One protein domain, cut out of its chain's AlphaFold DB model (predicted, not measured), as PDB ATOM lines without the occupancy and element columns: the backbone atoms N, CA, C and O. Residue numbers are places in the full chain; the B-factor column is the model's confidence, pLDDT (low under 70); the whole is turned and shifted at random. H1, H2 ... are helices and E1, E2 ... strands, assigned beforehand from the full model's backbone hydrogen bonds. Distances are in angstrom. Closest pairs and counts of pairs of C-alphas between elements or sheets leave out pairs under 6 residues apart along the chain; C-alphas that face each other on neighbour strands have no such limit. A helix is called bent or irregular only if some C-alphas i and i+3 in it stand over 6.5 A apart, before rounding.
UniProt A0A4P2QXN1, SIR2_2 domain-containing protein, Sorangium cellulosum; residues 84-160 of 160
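Overview. This is residues 84 to 160 of the 160 residues of the protein "SIR2_2 domain-containing protein" of Sorangium cellulosum (UniProt A0A4P2QXN1). A small wall of two parallel strands, E1 and E2, stands between H1 on one side and H3 on the other, while H2 packs mainly on E2. H3 leads off as an arm, and residues 148 to 160 stick out, of which 148 to 157 belong to H3. The printed part has 77 residues, with three named helices and two named strands in the order H1, E1, H2, E2, H3, of mixed class. It is only just loose, close to compact, with a radius of gyration of the C-alphas of 13.9 A, and flat, spanning 37 by 31 by 16 A.

Along the chain. Find C-alpha 113 at (-29.307, -74.498, 56.671); from there E1, residues 113 to 118, runs 16.7 A. E2 is residues 133 to 137, 13.4 A, and H2 is residues 119 to 128, 15.4 A. H1, residues 95 to 105, begins at C-alpha 95 (-26.515, -86.281, 64.889) and runs 14.7 A. H3, residues 140 to 157, runs 26.7 A to C-alpha 157 (-31.625, -56.466, 60.665).

Arrangement. Look first at E1 and E2, parallel at 25 degrees, with N 117 and O 135 2.9 A apart, within hydrogen-bond range. E1, H2 and E2 form a strand-helix-strand unit, two parallel neighbour strands with a helix between, its crossover right-handed. The closest C-alphas of H2 and E2, Arg 119 and Thr 136, are 5.0 A apart. Those of E2 and H3, Tyr 137 and Val 143, are 7.0 A apart. H1 is apart from H2, E2 and H3. H2 is irregular, C-alphas 120 and 123 being 7.2 A apart, and H3 only just, C-alphas 141 and 144 being 6.8 A apart. O i to N i+4 pairs are within range throughout H1, in 3 of 6 in H2 and 12 of 14 in H3.

Size, cuts and confidence. The C-alphas of Ser 91 and Pro 160, the two farthest apart, are 42.8 A apart. The printed part has no cut and no long link. Confidence is under 70 at residues 89 to 96, 110 and 158 to 160.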
ATOM      1  N   LEU A  84     -29.415 -73.171  62.184       90.06
ATOM      2  CA  LEU A  84     -27.981 -73.183  62.474       90.06
ATOM      3  C   LEU A  84     -27.635 -74.386  63.358       90.06
ATOM      4  O   LEU A  84     -28.072 -74.473  64.505       90.06
ATOM      5  N   PHE A  85     -26.816 -75.289  62.830       88.75
ATOM      6  CA  PHE A  85     -26.272 -76.440  63.541       88.75
ATOM      7  C   PHE A  85     -24.989 -76.051  64.290       88.75
ATOM      8  O   PHE A  85     -24.047 -75.531  63.686       88.75
ATOM      9  N   LEU A  86     -24.953 -76.317  65.601       87.94
ATOM     10  CA  LEU A  86     -23.842 -76.025  66.515       87.94
ATOM     11  C   LEU A  86     -23.531 -77.249  67.384       87.94
ATOM     12  O   LEU A  86     -24.452 -77.942  67.803       87.94
ATOM     13  N   GLY A  87     -22.258 -77.445  67.733       80.69
ATOM     14  CA  GLY A  87     -21.860 -78.443  68.736       80.69
ATOM     15  C   GLY A  87     -21.762 -79.882  68.224       80.69
ATOM     16  O   GLY A  87     -21.718 -80.799  69.032       80.69
ATOM     17  N   PHE A  88     -21.690 -80.078  66.906       73.75
ATOM     18  CA  PHE A  88     -21.505 -81.395  66.298       73.75
ATOM     19  C   PHE A  88     -20.038 -81.600  65.898       73.75
ATOM     20  O   PHE A  88     -19.433 -80.728  65.270       73.75
ATOM     21  N   GLY A  89     -19.474 -82.754  66.257       57.31
ATOM     22  CA  GLY A  89     -18.162 -83.222  65.809       57.31
ATOM     23  C   GLY A  89     -18.314 -84.453  64.915       57.31
ATOM     24  O   GLY A  89     -19.221 -85.255  65.110       57.31
ATOM     25  N   LEU A  90     -17.424 -84.625  63.936       48.53
ATOM     26  CA  LEU A  90     -17.461 -85.751  62.985       48.53
ATOM     27  C   LEU A  90     -17.284 -87.140  63.624       48.53
ATOM     28  O   LEU A  90     -17.501 -88.144  62.951       48.53
ATOM     29  N   SER A  91     -16.900 -87.208  64.901       51.25
ATOM     30  CA  SER A  91     -16.853 -88.453  65.678       51.25
ATOM     31  C   SER A  91     -18.230 -89.088  65.850       51.25
ATOM     32  O   SER A  91     -18.302 -90.286  66.106       51.25
ATOM     33  N   ASP A  92     -19.299 -88.301  65.692       51.56
ATOM     34  CA  ASP A  92     -20.659 -88.809  65.676       51.56
ATOM     35  C   ASP A  92     -21.385 -88.401  64.378       51.56
ATOM     36  O   ASP A  92     -22.082 -87.382  64.316       51.56
ATOM     37  N   PRO A  93     -21.224 -89.177  63.289       47.97
ATOM     38  CA  PRO A  93     -21.990 -88.981  62.067       47.97
ATOM     39  C   PRO A  93     -23.492 -89.214  62.265       47.97
ATOM     40  O   PRO A  93     -24.214 -89.058  61.279       47.97
ATOM     41  N   LEU A  94     -23.969 -89.583  63.466       52.16
ATOM     42  CA  LEU A  94     -25.384 -89.770  63.740       52.16
ATOM     43  C   LEU A  94     -26.115 -88.435  63.837       52.16
ATOM     44  O   LEU A  94     -27.159 -88.343  63.229       52.16
ATOM     45  N   ASP A  95     -25.620 -87.386  64.495       65.25
ATOM     46  CA  ASP A  95     -26.515 -86.281  64.889       65.25
ATOM     47  C   ASP A  95     -26.947 -85.337  63.751       65.25
ATOM     48  O   ASP A  95     -28.142 -85.084  63.579       65.25
ATOM     49  N   LEU A  96     -26.014 -84.825  62.936       65.94
ATOM     50  CA  LEU A  96     -26.390 -83.978  61.791       65.94
ATOM     51  C   LEU A  96     -27.124 -84.804  60.730       65.94
ATOM     52  O   LEU A  96     -28.117 -84.358  60.161       65.94
ATOM     53  N   ASP A  97     -26.659 -86.029  60.494       71.06
ATOM     54  CA  ASP A  97     -27.303 -86.967  59.580       71.06
ATOM     55  C   ASP A  97     -28.706 -87.336  60.052       71.06
ATOM     56  O   ASP A  97     -29.625 -87.377  59.245       71.06
ATOM     57  N   LEU A  98     -28.900 -87.549  61.350       72.19
ATOM     58  CA  LEU A  98     -30.180 -87.855  61.967       72.19
ATOM     59  C   LEU A  98     -31.104 -86.653  61.886       72.19
ATOM     60  O   LEU A  98     -32.231 -86.828  61.443       72.19
ATOM     61  N   ALA A  99     -30.648 -85.447  62.229       72.12
ATOM     62  CA  ALA A  99     -31.459 -84.240  62.100       72.12
ATOM     63  C   ALA A  99     -31.889 -84.012  60.641       72.12
ATOM     64  O   ALA A  99     -33.062 -83.754  60.368       72.12
ATOM     65  N   MET A 100     -30.967 -84.183  59.688       76.38
ATOM     66  CA  MET A 100     -31.254 -84.059  58.256       76.38
ATOM     67  C   MET A 100     -32.170 -85.175  57.747       76.38
ATOM     68  O   MET A 100     -33.104 -84.906  56.992       76.38
ATOM     69  N   ARG A 101     -31.958 -86.425  58.168       74.69
ATOM     70  CA  ARG A 101     -32.842 -87.553  57.847       74.69
ATOM     71  C   ARG A 101     -34.221 -87.334  58.430       74.69
ATOM     72  O   ARG A 101     -35.185 -87.542  57.719       74.69
ATOM     73  N   GLN A 102     -34.331 -86.910  59.682       74.31
ATOM     74  CA  GLN A 102     -35.606 -86.655  60.341       74.31
ATOM     75  C   GLN A 102     -36.371 -85.524  59.650       74.31
ATOM     76  O   GLN A 102     -37.559 -85.684  59.398       74.31
ATOM     77  N   ALA A 103     -35.699 -84.438  59.254       74.69
ATOM     78  CA  ALA A 103     -36.312 -83.383  58.445       74.69
ATOM     79  C   ALA A 103     -36.812 -83.915  57.089       74.69
ATOM     80  O   ALA A 103     -37.940 -83.633  56.689       74.69
ATOM     81  N   ARG A 104     -36.009 -84.744  56.407       78.88
ATOM     82  CA  ARG A 104     -36.406 -85.396  55.146       78.88
ATOM     83  C   ARG A 104     -37.566 -86.374  55.326       78.88
ATOM     84  O   ARG A 104     -38.487 -86.356  54.521       78.88
ATOM     85  N   TYR A 105     -37.538 -87.202  56.370       75.81
ATOM     86  CA  TYR A 105     -38.621 -88.126  56.721       75.81
ATOM     87  C   TYR A 105     -39.912 -87.372  57.031       75.81
ATOM     88  O   TYR A 105     -40.980 -87.798  56.612       75.81
ATOM     89  N   ALA A 106     -39.808 -86.222  57.695       74.75
ATOM     90  CA  ALA A 106     -40.935 -85.336  57.948       74.75
ATOM     91  C   ALA A 106     -41.443 -84.612  56.681       74.75
ATOM     92  O   ALA A 106     -42.453 -83.915  56.746       74.75
ATOM     93  N   GLY A 107     -40.764 -84.749  55.534       75.69
ATOM     94  CA  GLY A 107     -41.129 -84.083  54.283       75.69
ATOM     95  C   GLY A 107     -40.921 -82.567  54.312       75.69
ATOM     96  O   GLY A 107     -41.654 -81.846  53.637       75.69
ATOM     97  N   ALA A 108     -39.970 -82.085  55.118       76.75
ATOM     98  CA  ALA A 108     -39.646 -80.668  55.209       76.75
ATOM     99  C   ALA A 108     -38.962 -80.152  53.932       76.75
ATOM    100  O   ALA A 108     -38.164 -80.854  53.303       76.75
ATOM    101  N   ALA A 109     -39.251 -78.906  53.577       71.75
ATOM    102  CA  ALA A 109     -38.641 -78.176  52.484       71.75
ATOM    103  C   ALA A 109     -37.140 -77.937  52.715       71.75
ATOM    104  O   ALA A 109     -36.611 -77.935  53.836       71.75
ATOM    105  N   GLU A 110     -36.423 -77.667  51.624       69.06
ATOM    106  CA  GLU A 110     -35.022 -77.263  51.690       69.06
ATOM    107  C   GLU A 110     -34.883 -75.779  52.073       69.06
ATOM    108  O   GLU A 110     -34.406 -74.961  51.299       69.06
ATOM    109  N   GLY A 111     -35.299 -75.428  53.297       77.44
ATOM    110  CA  GLY A 111     -35.015 -74.119  53.896       77.44
ATOM    111  C   GLY A 111     -33.515 -73.888  54.128       77.44
ATOM    112  O   GLY A 111     -32.714 -74.826  54.030       77.44
ATOM    113  N   GLU A 112     -33.137 -72.653  54.468       87.00
ATOM    114  CA  GLU A 112     -31.742 -72.266  54.703       87.00
ATOM    115  C   GLU A 112     -31.136 -73.018  55.897       87.00
ATOM    116  O   GLU A 112     -31.659 -72.989  57.015       87.00
ATOM    117  N   LYS A 113     -30.006 -73.691  55.666       88.31
ATOM    118  CA  LYS A 113     -29.307 -74.498  56.671       88.31
ATOM    119  C   LYS A 113     -27.847 -74.095  56.730       88.31
ATOM    120  O   LYS A 113     -27.163 -74.078  55.712       88.31
ATOM    121  N   PHE A 114     -27.365 -73.839  57.935       90.75
ATOM    122  CA  PHE A 114     -25.996 -73.444  58.223       90.75
ATOM    123  C   PHE A 114     -25.399 -74.388  59.258       90.75
ATOM    124  O   PHE A 114     -26.099 -74.831  60.164       90.75
ATOM    125  N   ALA A 115     -24.100 -74.654  59.189       89.88
ATOM    126  CA  ALA A 115     -23.384 -75.378  60.235       89.88
ATOM    127  C   ALA A 115     -22.122 -74.613  60.632       89.88
ATOM    128  O   ALA A 115     -21.326 -74.263  59.763       89.88
ATOM    129  N   LEU A 116     -21.931 -74.367  61.931       91.31
ATOM    130  CA  LEU A 116     -20.697 -73.791  62.466       91.31
ATOM    131  C   LEU A 116     -19.781 -74.921  62.940       91.31
ATOM    132  O   LEU A 116     -20.078 -75.588  63.932       91.31
ATOM    133  N   LEU A 117     -18.668 -75.132  62.244       89.81
ATOM    134  CA  LEU A 117     -17.809 -76.305  62.425       89.81
ATOM    135  C   LEU A 117     -16.338 -75.935  62.581       89.81
ATOM    136  O   LEU A 117     -15.870 -74.938  62.033       89.81
ATOM    137  N   HIS A 118     -15.589 -76.784  63.284       90.19
ATOM    138  CA  HIS A 118     -14.136 -76.682  63.276       90.19
ATOM    139  C   HIS A 118     -13.622 -76.854  61.840       90.19
ATOM    140  O   HIS A 118     -14.128 -77.705  61.100       90.19
ATOM    141  N   ARG A 119     -12.630 -76.057  61.427       89.69
ATOM    142  CA  ARG A 119     -12.132 -76.032  60.036       89.69
ATOM    143  C   ARG A 119     -11.733 -77.419  59.516       89.69
ATOM    144  O   ARG A 119     -12.027 -77.738  58.368       89.69
ATOM    145  N   ASP A 120     -11.167 -78.258  60.384       88.38
ATOM    146  CA  ASP A 120     -10.694 -79.604  60.034       88.38
ATOM    147  C   ASP A 120     -11.850 -80.563  59.706       88.38
ATOM    148  O   ASP A 120     -11.667 -81.555  59.010       88.38
ATOM    149  N   CYS A 121     -13.065 -80.249  60.165       83.50
ATOM    150  CA  CYS A 121     -14.266 -81.043  59.919       83.50
ATOM    151  C   CYS A 121     -15.075 -80.576  58.697       83.50
ATOM    152  O   CYS A 121     -16.021 -81.237  58.266       83.50
ATOM    153  N   ALA A 122     -14.746 -79.409  58.143       86.38
ATOM    154  CA  ALA A 122     -15.612 -78.720  57.196       86.38
ATOM    155  C   ALA A 122     -15.737 -79.442  55.848       86.38
ATOM    156  O   ALA A 122     -16.816 -79.449  55.258       86.38
ATOM    157  N   ALA A 123     -14.644 -80.038  55.362       87.31
ATOM    158  CA  ALA A 123     -14.612 -80.704  54.060       87.31
ATOM    159  C   ALA A 123     -15.602 -81.877  54.001       87.31
ATOM    160  O   ALA A 123     -16.443 -81.920  53.107       87.31
ATOM    161  N   GLN A 124     -15.574 -82.754  55.009       83.69
ATOM    162  CA  GLN A 124     -16.451 -83.924  55.064       83.69
ATOM    163  C   GLN A 124     -17.935 -83.538  55.144       83.69
ATOM    164  O   GLN A 124     -18.777 -84.166  54.503       83.69
ATOM    165  N   VAL A 125     -18.279 -82.492  55.904       83.69
ATOM    166  CA  VAL A 125     -19.676 -82.037  55.991       83.69
ATOM    167  C   VAL A 125     -20.145 -81.424  54.677       83.69
ATOM    168  O   VAL A 125     -21.268 -81.706  54.268       83.69
ATOM    169  N   ARG A 126     -19.306 -80.641  53.986       87.62
ATOM    170  CA  ARG A 126     -19.654 -80.083  52.666       87.62
ATOM    171  C   ARG A 126     -19.890 -81.171  51.623       87.62
ATOM    172  O   ARG A 126     -20.803 -81.036  50.819       87.62
ATOM    173  N   GLU A 127     -19.089 -82.233  51.651       87.00
ATOM    174  CA  GLU A 127     -19.250 -83.379  50.754       87.00
ATOM    175  C   GLU A 127     -20.549 -84.143  51.041       87.00
ATOM    176  O   GLU A 127     -21.323 -84.423  50.127       87.00
ATOM    177  N   LYS A 128     -20.825 -84.448  52.316       83.25
ATOM    178  CA  LYS A 128     -22.000 -85.239  52.712       83.25
ATOM    179  C   LYS A 128     -23.314 -84.452  52.641       83.25
ATOM    180  O   LYS A 128     -24.362 -85.037  52.366       83.25
ATOM    181  N   PHE A 129     -23.274 -83.149  52.909       84.38
ATOM    182  CA  PHE A 129     -24.445 -82.276  53.001       84.38
ATOM    183  C   PHE A 129     -24.237 -80.982  52.195       84.38
ATOM    184  O   PHE A 129     -24.122 -79.901  52.782       84.38
ATOM    185  N   PRO A 130     -24.207 -81.054  50.851       86.00
ATOM    186  CA  PRO A 130     -23.963 -79.891  49.990       86.00
ATOM    187  C   PRO A 130     -25.014 -78.779  50.136       86.00
ATOM    188  O   PRO A 130     -24.734 -77.619  49.848       86.00
ATOM    189  N   GLN A 131     -26.212 -79.112  50.621       84.69
ATOM    190  CA  GLN A 131     -27.289 -78.164  50.909       84.69
ATOM    191  C   GLN A 131     -27.102 -77.380  52.223       84.69
ATOM    192  O   GLN A 131     -27.921 -76.519  52.543       84.69
ATOM    193  N   VAL A 132     -26.069 -77.685  53.017       87.00
ATOM    194  CA  VAL A 132     -25.765 -76.996  54.279       87.00
ATOM    195  C   VAL A 132     -24.588 -76.046  54.077       87.00
ATOM    196  O   VAL A 132     -23.477 -76.450  53.734       87.00
ATOM    197  N   GLN A 133     -24.804 -74.764  54.356       91.00
ATOM    198  CA  GLN A 133     -23.759 -73.750  54.289       91.00
ATOM    199  C   GLN A 133     -22.827 -73.860  55.501       91.00
ATOM    200  O   GLN A 133     -23.196 -73.557  56.637       91.00
ATOM    201  N   VAL A 134     -21.593 -74.305  55.268       90.19
ATOM    202  CA  VAL A 134     -20.612 -74.512  56.342       90.19
ATOM    203  C   VAL A 134     -19.813 -73.240  56.623       90.19
ATOM    204  O   VAL A 134     -19.011 -72.803  55.790       90.19
ATOM    205  N   ILE A 135     -19.977 -72.722  57.838       91.38
ATOM    206  CA  ILE A 135     -19.184 -71.654  58.450       91.38
ATOM    207  C   ILE A 135     -18.107 -72.316  59.311       91.38
ATOM    208  O   ILE A 135     -18.404 -73.161  60.152       91.38
ATOM    209  N   THR A 136     -16.846 -71.947  59.111       92.50
ATOM    210  CA  THR A 136     -15.727 -72.594  59.809       92.50
ATOM    211  C   THR A 136     -15.120 -71.714  60.884       92.50
ATOM    212  O   THR A 136     -14.992 -70.508  60.685       92.50
ATOM    213  N   TYR A 137     -14.653 -72.328  61.968       92.50
ATOM    214  CA  TYR A 137     -13.833 -71.677  62.983       92.50
ATOM    215  C   TYR A 137     -12.501 -72.414  63.208       92.50
ATOM    216  O   TYR A 137     -12.430 -73.632  63.016       92.50
ATOM    217  N   PRO A 138     -11.431 -71.690  63.583       91.31
ATOM    218  CA  PRO A 138     -10.097 -72.266  63.739       91.31
ATOM    219  C   PRO A 138      -9.853 -72.942  65.091       91.31
ATOM    220  O   PRO A 138      -8.924 -73.732  65.174       91.31
ATOM    221  N   ASP A 139     -10.615 -72.570  66.124       91.00
ATOM    222  CA  ASP A 139     -10.498 -73.091  67.489       91.00
ATOM    223  C   ASP A 139     -11.812 -72.880  68.262       91.00
ATOM    224  O   ASP A 139     -12.510 -71.884  68.038       91.00
ATOM    225  N   HIS A 140     -12.163 -73.782  69.182       90.12
ATOM    226  CA  HIS A 140     -13.417 -73.698  69.944       90.12
ATOM    227  C   HIS A 140     -13.545 -72.411  70.777       90.12
ATOM    228  O   HIS A 140     -14.657 -71.901  70.929       90.12
ATOM    229  N   SER A 141     -12.436 -71.825  71.242       93.75
ATOM    230  CA  SER A 141     -12.440 -70.548  71.974       93.75
ATOM    231  C   SER A 141     -12.951 -69.368  71.138       93.75
ATOM    232  O   SER A 141     -13.394 -68.364  71.696       93.75
ATOM    233  N   SER A 142     -12.953 -69.487  69.806       93.69
ATOM    234  CA  SER A 142     -13.466 -68.447  68.905       93.69
ATOM    235  C   SER A 142     -14.989 -68.489  68.716       93.69
ATOM    236  O   SER A 142     -15.587 -67.490  68.304       93.69
ATOM    237  N   VAL A 143     -15.646 -69.603  69.060       92.75
ATOM    238  CA  VAL A 143     -17.095 -69.795  68.867       92.75
ATOM    239  C   VAL A 143     -17.930 -68.740  69.603       92.75
ATOM    240  O   VAL A 143     -18.805 -68.154  68.960       92.75
ATOM    241  N   PRO A 144     -17.677 -68.404  70.887       93.38
ATOM    242  CA  PRO A 144     -18.436 -67.359  71.576       93.38
ATOM    243  C   PRO A 144     -18.410 -66.008  70.850       93.38
ATOM    244  O   PRO A 144     -19.443 -65.346  70.736       93.38
ATOM    245  N   ALA A 145     -17.255 -65.612  70.304       94.12
ATOM    246  CA  ALA A 145     -17.116 -64.359  69.567       94.12
ATOM    247  C   ALA A 145     -17.929 -64.369  68.261       94.12
ATOM    248  O   ALA A 145     -18.600 -63.380  67.950       94.12
ATOM    249  N   ILE A 146     -17.929 -65.492  67.537       93.19
ATOM    250  CA  ILE A 146     -18.716 -65.677  66.309       93.19
ATOM    251  C   ILE A 146     -20.216 -65.596  66.616       93.19
ATOM    252  O   ILE A 146     -20.939 -64.838  65.969       93.19
ATOM    253  N   ILE A 147     -20.693 -66.300  67.648       91.56
ATOM    254  CA  ILE A 147     -22.101 -66.243  68.069       91.56
ATOM    255  C   ILE A 147     -22.497 -64.815  68.468       91.56
ATOM    256  O   ILE A 147     -23.540 -64.320  68.040       91.56
ATOM    257  N   ALA A 148     -21.652 -64.104  69.220       92.44
ATOM    258  CA  ALA A 148     -21.917 -62.718  69.599       92.44
ATOM    259  C   ALA A 148     -22.004 -61.773  68.384       92.44
ATOM    260  O   ALA A 148     -22.801 -60.831  68.379       92.44
ATOM    261  N   GLN A 149     -21.206 -62.001  67.337       91.75
ATOM    262  CA  GLN A 149     -21.317 -61.262  66.075       91.75
ATOM    263  C   GLN A 149     -22.631 -61.570  65.348       91.75
ATOM    264  O   GLN A 149     -23.318 -60.632  64.946       91.75
ATOM    265  N   LEU A 150     -23.027 -62.843  65.255       88.56
ATOM    266  CA  LEU A 150     -24.296 -63.247  64.639       88.56
ATOM    267  C   LEU A 150     -25.504 -62.625  65.348       88.56
ATOM    268  O   LEU A 150     -26.393 -62.087  64.692       88.56
ATOM    269  N   VAL A 151     -25.514 -62.623  66.684       88.44
ATOM    270  CA  VAL A 151     -26.588 -61.996  67.474       88.44
ATOM    271  C   VAL A 151     -26.668 -60.492  67.209       88.44
ATOM    272  O   VAL A 151     -27.764 -59.955  67.050       88.44
ATOM    273  N   ARG A 152     -25.525 -59.797  67.131       90.50
ATOM    274  CA  ARG A 152     -25.494 -58.360  66.806       90.50
ATOM    275  C   ARG A 152     -26.041 -58.084  65.407       90.50
ATOM    276  O   ARG A 152     -26.905 -57.223  65.270       90.50
ATOM    277  N   ALA A 153     -25.602 -58.844  64.407       87.06
ATOM    278  CA  ALA A 153     -26.075 -58.703  63.032       87.06
ATOM    279  C   ALA A 153     -27.585 -58.984  62.904       87.06
ATOM    280  O   ALA A 153     -28.301 -58.247  62.229       87.06
ATOM    281  N   ALA A 154     -28.090 -60.010  63.599       81.75
ATOM    282  CA  ALA A 154     -29.514 -60.343  63.609       81.75
ATOM    283  C   ALA A 154     -30.370 -59.221  64.219       81.75
ATOM    284  O   ALA A 154     -31.421 -58.891  63.676       81.75
ATOM    285  N   ARG A 155     -29.906 -58.595  65.309       83.88
ATOM    286  CA  ARG A 155     -30.599 -57.455  65.936       83.88
ATOM    287  C   ARG A 155     -30.620 -56.218  65.042       83.88
ATOM    288  O   ARG A 155     -31.642 -55.550  64.982       83.88
ATOM    289  N   GLN A 156     -29.529 -55.938  64.332       81.94
ATOM    290  CA  GLN A 156     -29.451 -54.807  63.400       81.94
ATOM    291  C   GLN A 156     -30.407 -54.965  62.212       81.94
ATOM    292  O   GLN A 156     -30.998 -53.985  61.785       81.94
ATOM    293  N   ARG A 157     -30.624 -56.191  61.715       73.62
ATOM    294  CA  ARG A 157     -31.625 -56.466  60.665       73.62
ATOM    295  C   ARG A 157     -33.079 -56.348  61.128       73.62
ATOM    296  O   ARG A 157     -33.964 -56.265  60.288       73.62
ATOM    297  N   GLN A 158     -33.329 -56.417  62.434       62.16
ATOM    298  CA  GLN A 158     -34.672 -56.314  63.020       62.16
ATOM    299  C   GLN A 158     -35.019 -54.886  63.465       62.16
ATOM    300  O   GLN A 158     -36.145 -54.650  63.899       62.16
ATOM    301  N   GLN A 159     -34.073 -53.946  63.379       46.97
ATOM    302  CA  GLN A 159     -34.346 -52.522  63.554       46.97
ATOM    303  C   GLN A 159     -34.801 -51.952  62.198       46.97
ATOM    304  O   GLN A 159     -34.094 -52.172  61.214       46.97
ATOM    305  N   PRO A 160     -35.990 -51.324  62.131       45.69
ATOM    306  CA  PRO A 160     -36.538 -50.769  60.895       45.69
ATOM    307  C   PRO A 160     -35.694 -49.621  60.333       45.69
ATOM    308  O   PRO A 160     -35.018 -48.930  61.132       45.69
TER     309      PRO A 160